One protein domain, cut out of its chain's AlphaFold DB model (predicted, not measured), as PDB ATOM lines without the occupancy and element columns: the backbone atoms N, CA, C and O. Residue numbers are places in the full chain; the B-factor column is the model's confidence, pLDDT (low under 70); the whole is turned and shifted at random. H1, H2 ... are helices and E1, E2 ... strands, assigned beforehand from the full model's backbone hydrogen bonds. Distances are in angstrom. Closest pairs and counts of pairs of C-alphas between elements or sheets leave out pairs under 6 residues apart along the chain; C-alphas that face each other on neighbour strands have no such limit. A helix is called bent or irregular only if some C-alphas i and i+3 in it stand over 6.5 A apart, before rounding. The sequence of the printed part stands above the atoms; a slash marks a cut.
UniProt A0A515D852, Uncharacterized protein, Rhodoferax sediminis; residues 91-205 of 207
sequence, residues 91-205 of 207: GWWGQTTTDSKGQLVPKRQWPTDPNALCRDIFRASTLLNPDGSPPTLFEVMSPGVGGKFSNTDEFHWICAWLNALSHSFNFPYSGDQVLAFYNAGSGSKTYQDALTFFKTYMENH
ATOM      1  N   GLY A  91      -4.269  -3.338  43.706       87.38
ATOM      2  CA  GLY A  91      -3.743  -3.906  42.463       87.38
ATOM      3  C   GLY A  91      -3.641  -5.434  42.467       87.38
ATOM      4  O   GLY A  91      -3.697  -6.042  41.401       87.38
ATOM      5  N   TRP A  92      -3.522  -6.075  43.636       88.88
ATOM      6  CA  TRP A  92      -3.551  -7.535  43.748       88.88
ATOM      7  C   TRP A  92      -4.975  -8.082  43.578       88.88
ATOM      8  O   TRP A  92      -5.177  -9.032  42.819       88.88
ATOM      9  N   TRP A  93      -5.967  -7.449  44.215       90.88
ATOM     10  CA  TRP A  93      -7.382  -7.825  44.085       90.88
ATOM     11  C   TRP A  93      -7.953  -7.517  42.699       90.88
ATOM     12  O   TRP A  93      -8.740  -8.301  42.168       90.88
ATOM     13  N   GLY A  94      -7.521  -6.407  42.099       89.25
ATOM     14  CA  GLY A  94      -7.946  -5.940  40.780       89.25
ATOM     15  C   GLY A  94      -7.328  -6.685  39.595       89.25
ATOM     16  O   GLY A  94      -7.600  -6.326  38.453       89.25
ATOM     17  N   GLN A  95      -6.489  -7.705  39.812       90.25
ATOM     18  CA  GLN A  95      -5.890  -8.463  38.708       90.25
ATOM     19  C   GLN A  95      -6.973  -9.095  37.830       90.25
ATOM     20  O   GLN A  95      -7.874  -9.765  38.328       90.25
ATOM     21  N   THR A  96      -6.841  -8.942  36.516       90.88
ATOM     22  CA  THR A  96      -7.822  -9.425  35.539       90.88
ATOM     23  C   THR A  96      -7.295 -10.626  34.759       90.88
ATOM     24  O   THR A  96      -6.099 -10.720  34.473       90.88
ATOM     25  N   THR A  97      -8.189 -11.524  34.363       91.25
ATOM     26  CA  THR A  97      -7.949 -12.552  33.344       91.25
ATOM     27  C   THR A  97      -9.160 -12.642  32.424       91.25
ATOM     28  O   THR A  97     -10.247 -12.200  32.788       91.25
ATOM     29  N   THR A  98      -8.979 -13.201  31.234       91.31
ATOM     30  CA  THR A  98     -10.082 -13.477  30.312       91.31
ATOM     31  C   THR A  98     -10.584 -14.900  30.532       91.31
ATOM     32  O   THR A  98      -9.777 -15.827  30.631       91.31
ATOM     33  N   ASP A  99     -11.898 -15.077  30.636       89.31
ATOM     34  CA  ASP A  99     -12.525 -16.396  30.720       89.31
ATOM     35  C   ASP A  99     -12.657 -17.067  29.335       89.31
ATOM     36  O   ASP A  99     -12.302 -16.503  28.296       89.31
ATOM     37  N   SER A 100     -13.190 -18.291  29.294       88.44
ATOM     38  CA  SER A 100     -13.411 -19.030  28.041       88.44
ATOM     39  C   SER A 100     -14.442 -18.387  27.103       88.44
ATOM     40  O   SER A 100     -14.551 -18.799  25.948       88.44
ATOM     41  N   LYS A 101     -15.192 -17.385  27.574       88.56
ATOM     42  CA  LYS A 101     -16.196 -16.630  26.817       88.56
ATOM     43  C   LYS A 101     -15.679 -15.260  26.366       88.56
ATOM     44  O   LYS A 101     -16.436 -14.511  25.752       88.56
ATOM     45  N   GLY A 102     -14.418 -14.927  26.643       85.56
ATOM     46  CA  GLY A 102     -13.836 -13.634  26.287       85.56
ATOM     47  C   GLY A 102     -14.152 -12.504  27.276       85.56
ATOM     48  O   GLY A 102     -13.833 -11.354  26.983       85.56
ATOM     49  N   GLN A 103     -14.768 -12.792  28.426       86.44
ATOM     50  CA  GLN A 103     -15.116 -11.793  29.437       86.44
ATOM     51  C   GLN A 103     -13.968 -11.576  30.422       86.44
ATOM     52  O   GLN A 103     -13.261 -12.512  30.798       86.44
ATOM     53  N   LEU A 104     -13.783 -10.324  30.850       88.88
ATOM     54  CA  LEU A 104     -12.829  -9.990  31.902       88.88
ATOM     55  C   LEU A 104     -13.411 -10.387  33.258       88.88
ATOM     56  O   LEU A 104     -14.480  -9.923  33.641       88.88
ATOM     57  N   VAL A 105     -12.670 -11.208  33.990       90.75
ATOM     58  CA  VAL A 105     -13.013 -11.682  35.334       90.75
ATOM     59  C   VAL A 105     -11.815 -11.504  36.270       90.75
ATOM     60  O   VAL A 105     -10.680 -11.350  35.792       90.75
ATOM     61  N   PRO A 106     -12.014 -11.514  37.600       91.75
ATOM     62  CA  PRO A 106     -10.890 -11.512  38.521       91.75
ATOM     63  C   PRO A 106      -9.967 -12.702  38.258       91.75
ATOM     64  O   PRO A 106     -10.399 -13.849  38.168       91.75
ATOM     65  N   LYS A 107      -8.664 -12.435  38.178       91.50
ATOM     66  CA  LYS A 107      -7.633 -13.478  38.117       91.50
ATOM     67  C   LYS A 107      -7.526 -14.238  39.439       91.50
ATOM     68  O   LYS A 107      -7.104 -15.391  39.460       91.50
ATOM     69  N   ARG A 108      -7.840 -13.568  40.549       90.25
ATOM     70  CA  ARG A 108      -7.807 -14.126  41.902       90.25
ATOM     71  C   ARG A 108      -9.207 -14.525  42.327       90.25
ATOM     72  O   ARG A 108     -10.166 -13.834  42.008       90.25
ATOM     73  N   GLN A 109      -9.307 -15.606  43.091       90.75
ATOM     74  CA  GLN A 109     -10.561 -15.955  43.736       90.75
ATOM     75  C   GLN A 109     -10.863 -14.923  44.822       90.75
ATOM     76  O   GLN A 109     -10.043 -14.687  45.708       90.75
ATOM     77  N   TRP A 110     -12.029 -14.296  44.728       92.50
ATOM     78  CA  TRP A 110     -12.509 -13.372  45.744       92.50
ATOM     79  C   TRP A 110     -13.279 -14.134  46.830       92.50
ATOM     80  O   TRP A 110     -13.918 -15.144  46.527       92.50
ATOM     81  N   PRO A 111     -13.265 -13.652  48.086       92.19
ATOM     82  CA  PRO A 111     -14.057 -14.226  49.177       92.19
ATOM     83  C   PRO A 111     -15.566 -13.920  49.061       92.19
ATOM     84  O   PRO A 111     -16.337 -14.237  49.958       92.19
ATOM     85  N   THR A 112     -15.993 -13.279  47.973       93.81
ATOM     86  CA  THR A 112     -17.361 -12.813  47.709       93.81
ATOM     87  C   THR A 112     -17.628 -12.809  46.202       93.81
ATOM     88  O   THR A 112     -16.690 -12.973  45.418       93.81
ATOM     89  N   ASP A 113     -18.882 -12.597  45.791       93.81
ATOM     90  CA  ASP A 113     -19.246 -12.435  44.381       93.81
ATOM     91  C   ASP A 113     -18.676 -11.116  43.815       93.81
ATOM     92  O   ASP A 113     -19.104 -10.034  44.232       93.81
ATOM     93  N   PRO A 114     -17.735 -11.164  42.854       92.94
ATOM     94  CA  PRO A 114     -17.152  -9.968  42.247       92.94
ATOM     95  C   PRO A 114     -18.162  -9.141  41.436       92.94
ATOM     96  O   PRO A 114     -17.940  -7.947  41.225       92.94
ATOM     97  N   ASN A 115     -19.257  -9.764  40.985       92.75
ATOM     98  CA  ASN A 115     -20.297  -9.120  40.182       92.75
ATOM     99  C   ASN A 115     -21.379  -8.443  41.032       92.75
ATOM    100  O   ASN A 115     -22.265  -7.792  40.477       92.75
ATOM    101  N   ALA A 116     -21.319  -8.568  42.363       94.94
ATOM    102  CA  ALA A 116     -22.202  -7.820  43.244       94.94
ATOM    103  C   ALA A 116     -22.031  -6.312  43.004       94.94
ATOM    104  O   ALA A 116     -20.917  -5.825  42.776       94.94
ATOM    105  N   LEU A 117     -23.131  -5.558  43.047       94.38
ATOM    106  CA  LEU A 117     -23.071  -4.114  42.843       94.38
ATOM    107  C   LEU A 117     -22.372  -3.452  44.028       94.38
ATOM    108  O   LEU A 117     -22.649  -3.769  45.187       94.38
ATOM    109  N   CYS A 118     -21.517  -2.466  43.749       93.50
ATOM    110  CA  CYS A 118     -20.823  -1.719  44.795       93.50
ATOM    111  C   CYS A 118     -21.819  -1.107  45.792       93.50
ATOM    112  O   CYS A 118     -21.624  -1.229  46.998       93.50
ATOM    113  N   ARG A 119     -22.942  -0.562  45.300       93.94
ATOM    114  CA  ARG A 119     -23.988   0.031  46.152       93.94
ATOM    115  C   ARG A 119     -24.713  -0.968  47.057       93.94
ATOM    116  O   ARG A 119     -25.323  -0.547  48.033       93.94
ATOM    117  N   ASP A 120     -24.703  -2.261  46.740       94.19
ATOM    118  CA  ASP A 120     -25.422  -3.249  47.554       94.19
ATOM    119  C   ASP A 120     -24.661  -3.525  48.858       94.19
ATOM    120  O   ASP A 120     -25.266  -3.724  49.916       94.19
ATOM    121  N   ILE A 121     -23.328  -3.454  48.788       94.31
ATOM    122  CA  ILE A 121     -22.413  -3.603  49.922       94.31
ATOM    123  C   ILE A 121     -22.154  -2.244  50.587       94.31
ATOM    124  O   ILE A 121     -22.380  -2.060  51.783       94.31
ATOM    125  N   PHE A 122     -21.740  -1.262  49.793       94.25
ATOM    126  CA  PHE A 122     -21.438   0.104  50.203       94.25
ATOM    127  C   PHE A 122     -22.633   1.003  49.886       94.25
ATOM    128  O   PHE A 122     -22.638   1.745  48.910       94.25
ATOM    129  N   ARG A 123     -23.676   0.931  50.720       88.94
ATOM    130  CA  ARG A 123     -24.992   1.558  50.465       88.94
ATOM    131  C   ARG A 123     -24.974   3.065  50.223       88.94
ATOM    132  O   ARG A 123     -25.867   3.575  49.554       88.94
ATOM    133  N   ALA A 124     -23.982   3.769  50.762       88.56
ATOM    134  CA  ALA A 124     -23.797   5.202  50.535       88.56
ATOM    135  C   ALA A 124     -23.014   5.534  49.247       88.56
ATOM    136  O   ALA A 124     -22.804   6.712  48.960       88.56
ATOM    137  N   SER A 125     -22.597   4.529  48.470       91.31
ATOM    138  CA  SER A 125     -21.833   4.729  47.240       91.31
ATOM    139  C   SER A 125     -22.672   5.425  46.180       91.31
ATOM    140  O   SER A 125     -23.785   5.013  45.845       91.31
ATOM    141  N   THR A 126     -22.092   6.480  45.620       91.12
ATOM    142  CA  THR A 126     -22.663   7.268  44.525       91.12
ATOM    143  C   THR A 126     -21.951   7.006  43.201       91.12
ATOM    144  O   THR A 126     -22.188   7.719  42.226       91.12
ATOM    145  N   LEU A 127     -21.082   5.989  43.143       90.88
ATOM    146  CA  LEU A 127     -20.342   5.666  41.932       90.88
ATOM    147  C   LEU A 127     -21.273   5.187  40.822       90.88
ATOM    148  O   LEU A 127     -22.169   4.367  41.038       90.88
ATOM    149  N   LEU A 128     -21.004   5.677  39.615       91.62
ATOM    150  CA  LEU A 128     -21.725   5.313  38.404       91.62
ATOM    151  C   LEU A 128     -20.753   4.988  37.268       91.62
ATOM    152  O   LEU A 128     -19.649   5.538  37.147       91.62
ATOM    153  N   ASN A 129     -21.185   4.074  36.417       88.25
ATOM    154  CA  ASN A 129     -20.600   3.812  35.121       88.25
ATOM    155  C   ASN A 129     -20.913   4.936  34.126       88.25
ATOM    156  O   ASN A 129     -21.787   5.761  34.389       88.25
ATOM    157  N   PRO A 130     -20.176   5.036  32.999       84.75
ATOM    158  CA  PRO A 130     -20.418   6.095  32.016       84.75
ATOM    159  C   PRO A 130     -21.826   6.028  31.408       84.75
ATOM    160  O   PRO A 130     -22.346   7.036  30.947       84.75
ATOM    161  N   ASP A 131     -22.444   4.848  31.437       88.25
ATOM    162  CA  ASP A 131     -23.827   4.588  31.034       88.25
ATOM    163  C   ASP A 131     -24.862   4.903  32.137       88.25
ATOM    164  O   ASP A 131     -26.060   4.730  31.930       88.25
ATOM    165  N   GLY A 132     -24.419   5.364  33.312       87.75
ATOM    166  CA  GLY A 132     -25.267   5.660  34.467       87.75
ATOM    167  C   GLY A 132     -25.650   4.443  35.316       87.75
ATOM    168  O   GLY A 132     -26.376   4.604  36.300       87.75
ATOM    169  N   SER A 133     -25.176   3.236  34.992       90.88
ATOM    170  CA  SER A 133     -25.404   2.043  35.816       90.88
ATOM    171  C   SER A 133     -24.507   2.040  37.069       90.88
ATOM    172  O   SER A 133     -23.439   2.652  37.065       90.88
ATOM    173  N   PRO A 134     -24.901   1.402  38.186       91.69
ATOM    174  CA  PRO A 134     -23.964   1.152  39.280       91.69
ATOM    175  C   PRO A 134     -22.846   0.208  38.848       91.69
ATOM    176  O   PRO A 134     -23.155  -0.834  38.273       91.69
ATOM    177  N   PRO A 135     -21.586   0.495  39.209       93.19
ATOM    178  CA  PRO A 135     -20.516  -0.446  38.964       93.19
ATOM    179  C   PRO A 135     -20.605  -1.654  39.900       93.19
ATOM    180  O   PRO A 135     -21.025  -1.543  41.062       93.19
ATOM    181  N   THR A 136     -20.155  -2.804  39.412       94.00
ATOM    182  CA  THR A 136     -19.870  -3.972  40.256       94.00
ATOM    183  C   THR A 136     -18.618  -3.739  41.104       94.00
ATOM    184  O   THR A 136     -17.800  -2.865  40.806       94.00
ATOM    185  N   LEU A 137     -18.430  -4.527  42.164       94.12
ATOM    186  CA  LEU A 137     -17.204  -4.464  42.965       94.12
ATOM    187  C   LEU A 137     -15.957  -4.704  42.101       94.12
ATOM    188  O   LEU A 137     -14.948  -4.012  42.259       94.12
ATOM    189  N   PHE A 138     -16.025  -5.657  41.166       92.75
ATOM    190  CA  PHE A 138     -14.916  -5.931  40.262       92.75
ATOM    191  C   PHE A 138     -14.651  -4.785  39.289       92.75
ATOM    192  O   PHE A 138     -13.493  -4.457  39.060       92.75
ATOM    193  N   GLU A 139     -15.682  -4.131  38.757       92.06
ATOM    194  CA  GLU A 139     -15.509  -2.963  37.885       92.06
ATOM    195  C   GLU A 139     -14.815  -1.798  38.593       92.06
ATOM    196  O   GLU A 139     -13.992  -1.121  37.977       92.06
ATOM    197  N   VAL A 140     -15.103  -1.584  39.884       92.62
ATOM    198  CA  VAL A 140     -14.406  -0.570  40.693       92.62
ATOM    199  C   VAL A 140     -12.932  -0.934  40.880       92.62
ATOM    200  O   VAL A 140     -12.070  -0.066  40.774       92.62
ATOM    201  N   MET A 141     -12.626  -2.212  41.120       91.31
ATOM    202  CA  MET A 141     -11.262  -2.687  41.397       91.31
ATOM    203  C   MET A 141     -10.411  -2.937  40.143       91.31
ATOM    204  O   MET A 141      -9.183  -2.965  40.223       91.31
ATOM    205  N   SER A 142     -11.037  -3.166  38.991       86.75
ATOM    206  CA  SER A 142     -10.373  -3.641  37.779       86.75
ATOM    207  C   SER A 142      -9.746  -2.495  36.975       86.75
ATOM    208  O   SER A 142     -10.468  -1.626  36.471       86.75
ATOM    209  N   PRO A 143      -8.424  -2.517  36.724       71.94
ATOM    210  CA  PRO A 143      -7.777  -1.534  35.863       71.94
ATOM    211  C   PRO A 143      -8.213  -1.669  34.394       71.94
ATOM    212  O   PRO A 143      -8.220  -0.676  33.673       71.94
ATOM    213  N   GLY A 144      -8.598  -2.877  33.955       64.00
ATOM    214  CA  GLY A 144      -8.934  -3.185  32.559       64.00
ATOM    215  C   GLY A 144     -10.391  -2.924  32.163       64.00
ATOM    216  O   GLY A 144     -10.665  -2.748  30.980       64.00
ATOM    217  N   VAL A 145     -11.315  -2.883  33.128       62.12
ATOM    218  CA  VAL A 145     -12.749  -2.615  32.886       62.12
ATOM    219  C   VAL A 145     -13.138  -1.210  33.357       62.12
ATOM    220  O   VAL A 145     -14.010  -0.568  32.775       62.12
ATOM    221  N   GLY A 146     -12.457  -0.689  34.383       55.25
ATOM    222  CA  GLY A 146     -12.886   0.514  35.082       55.25
ATOM    223  C   GLY A 146     -11.761   1.290  35.751       55.25
ATOM    224  O   GLY A 146     -12.035   1.970  36.733       55.25
ATOM    225  N   GLY A 147     -10.533   1.281  35.206       61.00
ATOM    226  CA  GLY A 147      -9.365   1.990  35.765       61.00
ATOM    227  C   GLY A 147      -9.581   3.473  36.125       61.00
ATOM    228  O   GLY A 147      -8.787   4.048  36.869       61.00
ATOM    229  N   LYS A 148     -10.697   4.072  35.688       75.31
ATOM    230  CA  LYS A 148     -11.264   5.339  36.180       75.31
ATOM    231  C   LYS A 148     -11.492   5.410  37.697       75.31
ATOM    232  O   LYS A 148     -11.401   6.498  38.255       75.31
ATOM    233  N   PHE A 149     -11.803   4.300  38.365       86.69
ATOM    234  CA  PHE A 149     -12.178   4.311  39.779       86.69
ATOM    235  C   PHE A 149     -10.983   4.177  40.722       86.69
ATOM    236  O   PHE A 149     -11.151   4.333  41.925       86.69
ATOM    237  N   SER A 150      -9.774   3.973  40.195       83.38
ATOM    238  CA  SER A 150      -8.540   3.835  40.985       83.38
ATOM    239  C   SER A 150      -8.260   5.005  41.941       83.38
ATOM    240  O   SER A 150      -7.602   4.811  42.956       83.38
ATOM    241  N   ASN A 151      -8.791   6.198  41.648       83.88
ATOM    242  CA  ASN A 151      -8.659   7.396  42.486       83.88
ATOM    243  C   ASN A 151      -9.869   7.649  43.407       83.88
ATOM    244  O   ASN A 151      -9.937   8.695  44.051       83.88
ATOM    245  N   THR A 152     -10.856   6.752  43.426       90.62
ATOM    246  CA  THR A 152     -12.041   6.884  44.287       90.62
ATOM    247  C   THR A 152     -11.789   6.282  45.657       90.62
ATOM    248  O   THR A 152     -10.961   5.386  45.820       90.62
ATOM    249  N   ASP A 153     -12.530   6.743  46.657       93.00
ATOM    250  CA  ASP A 153     -12.405   6.181  47.995       93.00
ATOM    251  C   ASP A 153     -12.921   4.738  48.032       93.00
ATOM    252  O   ASP A 153     -12.308   3.886  48.677       93.00
ATOM    253  N   GLU A 154     -13.998   4.428  47.298       92.94
ATOM    254  CA  GLU A 154     -14.562   3.078  47.180       92.94
ATOM    255  C   GLU A 154     -13.530   2.045  46.727       92.94
ATOM    256  O   GLU A 154     -13.564   0.915  47.201       92.94
ATOM    257  N   PHE A 155     -12.580   2.420  45.872       93.00
ATOM    258  CA  PHE A 155     -11.492   1.530  45.464       93.00
ATOM    259  C   PHE A 155     -10.670   1.027  46.659       93.00
ATOM    260  O   PHE A 155     -10.340  -0.156  46.760       93.00
ATOM    261  N   HIS A 156     -10.393   1.898  47.627       92.88
ATOM    262  CA  HIS A 156      -9.677   1.515  48.841       92.88
ATOM    263  C   HIS A 156     -10.591   0.835  49.863       92.88
ATOM    264  O   HIS A 156     -10.173  -0.122  50.513       92.88
ATOM    265  N   TRP A 157     -11.846   1.270  49.977       95.69
ATOM    266  CA  TRP A 157     -12.824   0.639  50.865       95.69
ATOM    267  C   TRP A 157     -13.128  -0.806  50.478       95.69
ATOM    268  O   TRP A 157     -13.138  -1.680  51.345       95.69
ATOM    269  N   ILE A 158     -13.311  -1.083  49.184       95.38
ATOM    270  CA  ILE A 158     -13.512  -2.442  48.672       95.38
ATOM    271  C   ILE A 158     -12.274  -3.288  48.963       95.38
ATOM    272  O   ILE A 158     -12.411  -4.403  49.456       95.38
ATOM    273  N   CYS A 159     -11.070  -2.759  48.736       93.50
ATOM    274  CA  CYS A 159      -9.836  -3.474  49.055       93.50
ATOM    275  C   CYS A 159      -9.727  -3.828  50.547       93.50
ATOM    276  O   CYS A 159      -9.427  -4.972  50.891       93.50
ATOM    277  N   ALA A 160     -10.001  -2.871  51.439       93.56
ATOM    278  CA  ALA A 160      -9.992  -3.098  52.881       93.56
ATOM    279  C   ALA A 160     -11.035  -4.147  53.293       93.56
ATOM    280  O   ALA A 160     -10.747  -5.021  54.106       93.56
ATOM    281  N   TRP A 161     -12.223  -4.103  52.692       95.94
ATOM    282  CA  TRP A 161     -13.284  -5.068  52.954       95.94
ATOM    283  C   TRP A 161     -12.929  -6.473  52.452       95.94
ATOM    284  O   TRP A 161     -13.078  -7.435  53.197       95.94
ATOM    285  N   LEU A 162     -12.366  -6.609  51.247       94.62
ATOM    286  CA  LEU A 162     -11.879  -7.893  50.727       94.62
ATOM    287  C   LEU A 162     -10.755  -8.472  51.594       94.62
ATOM    288  O   LEU A 162     -10.740  -9.672  51.857       94.62
ATOM    289  N   ASN A 163      -9.846  -7.623  52.084       92.06
ATOM    290  CA  ASN A 163      -8.818  -8.033  53.036       92.06
ATOM    291  C   ASN A 163      -9.424  -8.509  54.362       92.06
ATOM    292  O   ASN A 163      -8.992  -9.527  54.888       92.06
ATOM    293  N   ALA A 164     -10.451  -7.826  54.866       90.81
ATOM    294  CA  ALA A 164     -11.153  -8.207  56.089       90.81
ATOM    295  C   ALA A 164     -11.940  -9.525  55.973       90.81
ATOM    296  O   ALA A 164     -12.203 -10.180  56.979       90.81
ATOM    297  N   LEU A 165     -12.341  -9.902  54.755       91.94
ATOM    298  CA  LEU A 165     -12.996 -11.180  54.457       91.94
ATOM    299  C   LEU A 165     -12.007 -12.306  54.127       91.94
ATOM    300  O   LEU A 165     -12.392 -13.471  54.072       91.94
ATOM    301  N   SER A 166     -10.745 -11.971  53.857       85.94
ATOM    302  CA  SER A 166      -9.706 -12.945  53.541       85.94
ATOM    303  C   SER A 166      -9.279 -13.698  54.798       85.94
ATOM    304  O   SER A 166      -9.053 -13.103  55.846       85.94
ATOM    305  N   HIS A 167      -9.099 -15.011  54.674       80.88
ATOM    306  CA  HIS A 167      -8.552 -15.856  55.740       80.88
ATOM    307  C   HIS A 167      -7.044 -16.113  55.584       80.88
ATOM    308  O   HIS A 167      -6.467 -16.877  56.348       80.88
ATOM    309  N   SER A 168      -6.400 -15.511  54.579       79.38
ATOM    310  CA  SER A 168      -4.980 -15.743  54.276       79.38
ATOM    311  C   SER A 168      -4.014 -15.002  55.208       79.38
ATOM    312  O   SER A 168      -2.812 -15.245  55.153       79.38
ATOM    313  N   PHE A 169      -4.513 -14.053  55.998       79.62
ATOM    314  CA  PHE A 169      -3.740 -13.216  56.913       79.62
ATOM    315  C   PHE A 169      -4.666 -12.597  57.960       79.62
ATOM    316  O   PHE A 169      -5.886 -12.577  57.797       79.62
ATOM    317  N   ASN A 170      -4.068 -12.003  58.988       77.44
ATOM    318  CA  ASN A 170      -4.794 -11.200  59.957       77.44
ATOM    319  C   ASN A 170      -4.910  -9.748  59.487       77.44
ATOM    320  O   ASN A 170      -3.928  -9.002  59.495       77.44
ATOM    321  N   PHE A 171      -6.119  -9.347  59.089       83.25
ATOM    322  CA  PHE A 171      -6.451  -7.946  58.843       83.25
ATOM    323  C   PHE A 171      -6.931  -7.291  60.153       83.25
ATOM    324  O   PHE A 171      -7.680  -7.915  60.908       83.25
ATOM    325  N   PRO A 172      -6.537  -6.040  60.457       80.69
ATOM    326  CA  PRO A 172      -6.845  -5.405  61.742       80.69
ATOM    327  C   PRO A 172      -8.331  -5.094  61.975       80.69
ATOM    328  O   PRO A 172      -8.694  -4.709  63.083       80.69
ATOM    329  N   TYR A 173      -9.189  -5.253  60.964       83.75
ATOM    330  CA  TYR A 173     -10.624  -4.995  61.072       83.75
ATOM    331  C   TYR A 173     -11.440  -6.135  60.466       83.75
ATOM    332  O   TYR A 173     -10.998  -6.791  59.528       83.75
ATOM    333  N   SER A 174     -12.655  -6.352  60.961       88.69
ATOM    334  CA  SER A 174     -13.626  -7.228  60.299       88.69
ATOM    335  C   SER A 174     -14.349  -6.517  59.156       88.69
ATOM    336  O   SER A 174     -14.371  -5.286  59.080       88.69
ATOM    337  N   GLY A 175     -14.995  -7.295  58.279       89.25
ATOM    338  CA  GLY A 175     -15.807  -6.744  57.191       89.25
ATOM    339  C   GLY A 175     -16.878  -5.772  57.701       89.25
ATOM    340  O   GLY A 175     -17.028  -4.683  57.153       89.25
ATOM    341  N   ASP A 176     -17.547  -6.107  58.808       89.62
ATOM    342  CA  ASP A 176     -18.572  -5.256  59.422       89.62
ATOM    343  C   ASP A 176     -18.004  -3.938  59.959       89.62
ATOM    344  O   ASP A 176     -18.640  -2.892  59.829       89.62
ATOM    345  N   GLN A 177     -16.794  -3.956  60.529       88.94
ATOM    346  CA  GLN A 177     -16.125  -2.735  60.984       88.94
ATOM    347  C   GLN A 177     -15.771  -1.825  59.808       88.94
ATOM    348  O   GLN A 177     -16.020  -0.621  59.874       88.94
ATOM    349  N   VAL A 178     -15.263  -2.389  58.706       92.94
ATOM    350  CA  VAL A 178     -14.977  -1.625  57.482       92.94
ATOM    351  C   VAL A 178     -16.255  -0.967  56.948       92.94
ATOM    352  O   VAL A 178     -16.255   0.232  56.658       92.94
ATOM    353  N   LEU A 179     -17.368  -1.705  56.890       94.31
ATOM    354  CA  LEU A 179     -18.661  -1.154  56.471       94.31
ATOM    355  C   LEU A 179     -19.186  -0.093  57.446       94.31
ATOM    356  O   LEU A 179     -19.749   0.910  57.010       94.31
ATOM    357  N   ALA A 180     -18.994  -0.272  58.754       91.50
ATOM    358  CA  ALA A 180     -19.386   0.719  59.753       91.50
ATOM    359  C   ALA A 180     -18.617   2.039  59.581       91.50
ATOM    360  O   ALA A 180     -19.227   3.107  59.641       91.50
ATOM    361  N   PHE A 181     -17.310   1.986  59.307       93.12
ATOM    362  CA  PHE A 181     -16.516   3.188  59.043       93.12
ATOM    363  C   PHE A 181     -16.936   3.887  57.750       93.12
ATOM    364  O   PHE A 181     -17.047   5.111  57.731       93.12
ATOM    365  N   TYR A 182     -17.233   3.124  56.695       94.00
ATOM    366  CA  TYR A 182     -17.756   3.687  55.452       94.00
ATOM    367  C   TYR A 182     -19.106   4.390  55.676       94.00
ATOM    368  O   TYR A 182     -19.307   5.537  55.275       94.00
ATOM    369  N   ASN A 183     -20.022   3.727  56.387       92.00
ATOM    370  CA  ASN A 183     -21.367   4.237  56.655       92.00
ATOM    371  C   ASN A 183     -21.403   5.377  57.688       92.00
ATOM    372  O   ASN A 183     -22.434   6.037  57.813       92.00
ATOM    373  N   ALA A 184     -20.298   5.664  58.385       90.12
ATOM    374  CA  ALA A 184     -20.159   6.891  59.173       90.12
ATOM    375  C   ALA A 184     -20.242   8.158  58.293       90.12
ATOM    376  O   ALA A 184     -20.539   9.243  58.794       90.12
ATOM    377  N   GLY A 185     -20.024   8.013  56.980       90.25
ATOM    378  CA  GLY A 185     -20.187   9.057  55.974       90.25
ATOM    379  C   GLY A 185     -18.914   9.868  55.747       90.25
ATOM    380  O   GLY A 185     -18.153  10.131  56.680       90.25
ATOM    381  N   SER A 186     -18.706  10.312  54.505       89.88
ATOM    382  CA  SER A 186     -17.464  10.958  54.041       89.88
ATOM    383  C   SER A 186     -17.102  12.265  54.757       89.88
ATOM    384  O   SER A 186     -15.930  12.640  54.829       89.88
ATOM    385  N   GLY A 187     -18.093  12.950  55.333       88.88
ATOM    386  CA  GLY A 187     -17.886  14.139  56.163       88.88
ATOM    387  C   GLY A 187     -17.450  13.843  57.603       88.88
ATOM    388  O   GLY A 187     -17.101  14.770  58.333       88.88
ATOM    389  N   SER A 188     -17.485  12.583  58.043       90.69
ATOM    390  CA  SER A 188     -17.108  12.201  59.403       90.69
ATOM    391  C   SER A 188     -15.601  11.995  59.533       90.69
ATOM    392  O   SER A 188     -14.936  11.463  58.644       90.69
ATOM    393  N   LYS A 189     -15.060  12.347  60.702       85.19
ATOM    394  CA  LYS A 189     -13.658  12.071  61.023       85.19
ATOM    395  C   LYS A 189     -13.355  10.568  61.041       85.19
ATOM    396  O   LYS A 189     -12.300  10.157  60.583       85.19
ATOM    397  N   THR A 190     -14.303   9.748  61.494       84.94
ATOM    398  CA  THR A 190     -14.181   8.283  61.495       84.94
ATOM    399  C   THR A 190     -13.938   7.723  60.099       84.94
ATOM    400  O   THR A 190     -13.031   6.914  59.923       84.94
ATOM    401  N   TYR A 191     -14.703   8.178  59.105       90.94
ATOM    402  CA  TYR A 191     -14.500   7.787  57.712       90.94
ATOM    403  C   TYR A 191     -13.114   8.200  57.212       90.94
ATOM    404  O   TYR A 191     -12.394   7.386  56.645       90.94
ATOM    405  N   GLN A 192     -12.730   9.461  57.439       88.56
ATOM    406  CA  GLN A 192     -11.481  10.025  56.920       88.56
ATOM    407  C   GLN A 192     -10.243   9.367  57.534       88.56
ATOM    408  O   GLN A 192      -9.308   9.019  56.808       88.56
ATOM    409  N   ASP A 193     -10.248   9.148  58.850       84.00
ATOM    410  CA  ASP A 193      -9.146   8.507  59.568       84.00
ATOM    411  C   ASP A 193      -8.999   7.038  59.124       84.00
ATOM    412  O   ASP A 193      -7.892   6.587  58.829       84.00
ATOM    413  N   ALA A 194     -10.113   6.305  58.996       88.44
ATOM    414  CA  ALA A 194     -10.105   4.918  58.530       88.44
ATOM    415  C   ALA A 194      -9.644   4.800  57.069       88.44
ATOM    416  O   ALA A 194      -8.778   3.986  56.757       88.44
ATOM    417  N   LEU A 195     -10.157   5.650  56.179       90.44
ATOM    418  CA  LEU A 195      -9.741   5.693  54.779       90.44
ATOM    419  C   LEU A 195      -8.248   6.007  54.636       90.44
ATOM    420  O   LEU A 195      -7.559   5.364  53.844       90.44
ATOM    421  N   THR A 196      -7.744   6.974  55.408       87.56
ATOM    422  CA  THR A 196      -6.314   7.318  55.437       87.56
ATOM    423  C   THR A 196      -5.492   6.117  55.877       87.56
ATOM    424  O   THR A 196      -4.532   5.750  55.201       87.56
ATOM    425  N   PHE A 197      -5.911   5.459  56.963       86.56
ATOM    426  CA  PHE A 197      -5.277   4.232  57.422       86.56
ATOM    427  C   PHE A 197      -5.253   3.168  56.322       86.56
ATOM    428  O   PHE A 197      -4.192   2.615  56.060       86.56
ATOM    429  N   PHE A 198      -6.374   2.898  55.644       89.00
ATOM    430  CA  PHE A 198      -6.422   1.874  54.598       89.00
ATOM    431  C   PHE A 198      -5.501   2.209  53.431       89.00
ATOM    432  O   PHE A 198      -4.709   1.352  53.041       89.00
ATOM    433  N   LYS A 199      -5.546   3.447  52.923       87.50
ATOM    434  CA  LYS A 199      -4.645   3.921  51.860       87.50
ATOM    435  C   LYS A 199      -3.183   3.650  52.232       87.50
ATOM    436  O   LYS A 199      -2.489   2.936  51.516       87.50
ATOM    437  N   THR A 200      -2.750   4.101  53.409       80.94
ATOM    438  CA  THR A 200      -1.369   3.904  53.872       80.94
ATOM    439  C   THR A 200      -1.031   2.438  54.153       80.94
ATOM    440  O   THR A 200       0.062   1.982  53.824       80.94
ATOM    441  N   TYR A 201      -1.937   1.678  54.766       78.62
ATOM    442  CA  TYR A 201      -1.694   0.287  55.138       78.62
ATOM    443  C   TYR A 201      -1.515  -0.595  53.898       78.62
ATOM    444  O   TYR A 201      -0.563  -1.368  53.829       78.62
ATOM    445  N   MET A 202      -2.382  -0.443  52.897       79.81
ATOM    446  CA  MET A 202      -2.407  -1.302  51.706       79.81
ATOM    447  C   MET A 202      -1.332  -0.950  50.669       79.81
ATOM    448  O   MET A 202      -1.012  -1.785  49.826       79.81
ATOM    449  N   GLU A 203      -0.774   0.260  50.717       70.12
ATOM    450  CA  GLU A 203       0.373   0.653  49.884       70.12
ATOM    451  C   GLU A 203       1.708   0.139  50.438       70.12
ATOM    452  O   GLU A 203       2.622  -0.140  49.666       70.12
ATOM    453  N   ASN A 204       1.815  -0.026  51.760       58.88
ATOM    454  CA  ASN A 204       3.063  -0.413  52.427       58.88
ATOM    455  C   ASN A 204       3.167  -1.911  52.752       58.88
ATOM    456  O   ASN A 204       4.258  -2.387  53.058       58.88
ATOM    457  N   HIS A 205       2.060  -2.656  52.695       53.50
ATOM    458  CA  HIS A 205       2.048  -4.096  52.946       53.50
ATOM    459  C   HIS A 205       1.808  -4.847  51.631       53.50
ATOM    460  O   HIS A 205       0.692  -4.913  51.118       53.50
TER     461      HIS A 205
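What this domain is: This is residues 91 to 205 of the 207 residues of an uncharacterized protein of Rhodoferax sediminis (UniProt A0A515D852). What does the model look like? Helix H4 stands in the middle of a helical body: H5 folds back beside it as a helical hairpin, the later part of H6 crosses it, and short H2 packs on its residues 154 to 159. At the far end of the longest axis sits a small hairpin of strands, E1 and E2, beside H2 and H3. What is it made of, and how large is it? The 115 printed residues include two antiparallel strands and then six helices, E1 E2 H1 H2 H3 H4 H5 H6, a mostly helix class. It is compact, with a radius of gyration of the C-alphas of 13.8 A and spans of 44 by 34 by 22 A.

How they stand to each other: How do the strands pair? E1, residues 96 to 98, and E2, residues 104 to 106, form an antiparallel hairpin at 132 degrees, with N 97 and O 105 2.9 A apart. What follows them? H1, residues 118 to 121, is close but not clearly touching H2, residues 137 to 141; their closest C-alphas, Cys 118 and Leu 137, are 4.9 A apart. H2 and H3, residues 143 to 151, touch only at the corner, and the closest C-alphas of E1 and H3, Thr 96 and Gly 144, are 7.0 A apart. Which helix is the hub? H4, residues 153 to 165, touches H2, closest at the C-alphas of Met 141 and Phe 155, 5.9 A. H4 forms a helical hairpin with H5, residues 175 to 183, at a shallow tilt of 21 degrees, opposite ways, closest at the C-alphas of Ala 164 and Gly 175, 5.0 A. H6, residues 189 to 204, touches H4 with residues 195 to 202 alone, only just about perpendicular at 72 degrees, closest at the C-alphas of His 156 and Lys 199, 6.3 A. Are the helix backbones complete? Every O i to N i+4 pair is within hydrogen-bond range in H2, H4, H5 and H6, and H1 is too short for one. H3 has 1 of 5, and 2 of 6 for O i to N i+3.

Where its parts are: Where are the anchor points? C-alpha 96, where E1 begins, is at (-7.822, -9.425, 35.539), and C-alpha 204, where H6 ends, is at (3.063, -0.413, 52.427). How long are the helices? H4 is 18.5 A, H5 12.3 A and H6 22.6 A; H3, 11.2 A, is irregular, with C-alphas 145 and 148 8.7 A apart.

The domain as a whole: How far does it reach? The two C-alphas farthest apart, Ser 100 and Lys 189, are 45.3 A apart, and the printed part has no cut. Which links are long? Those from E2 to H1 and from H1 to H2 are long. Where is confidence low? Residues 144 to 147 and 204 to 205 are under 70.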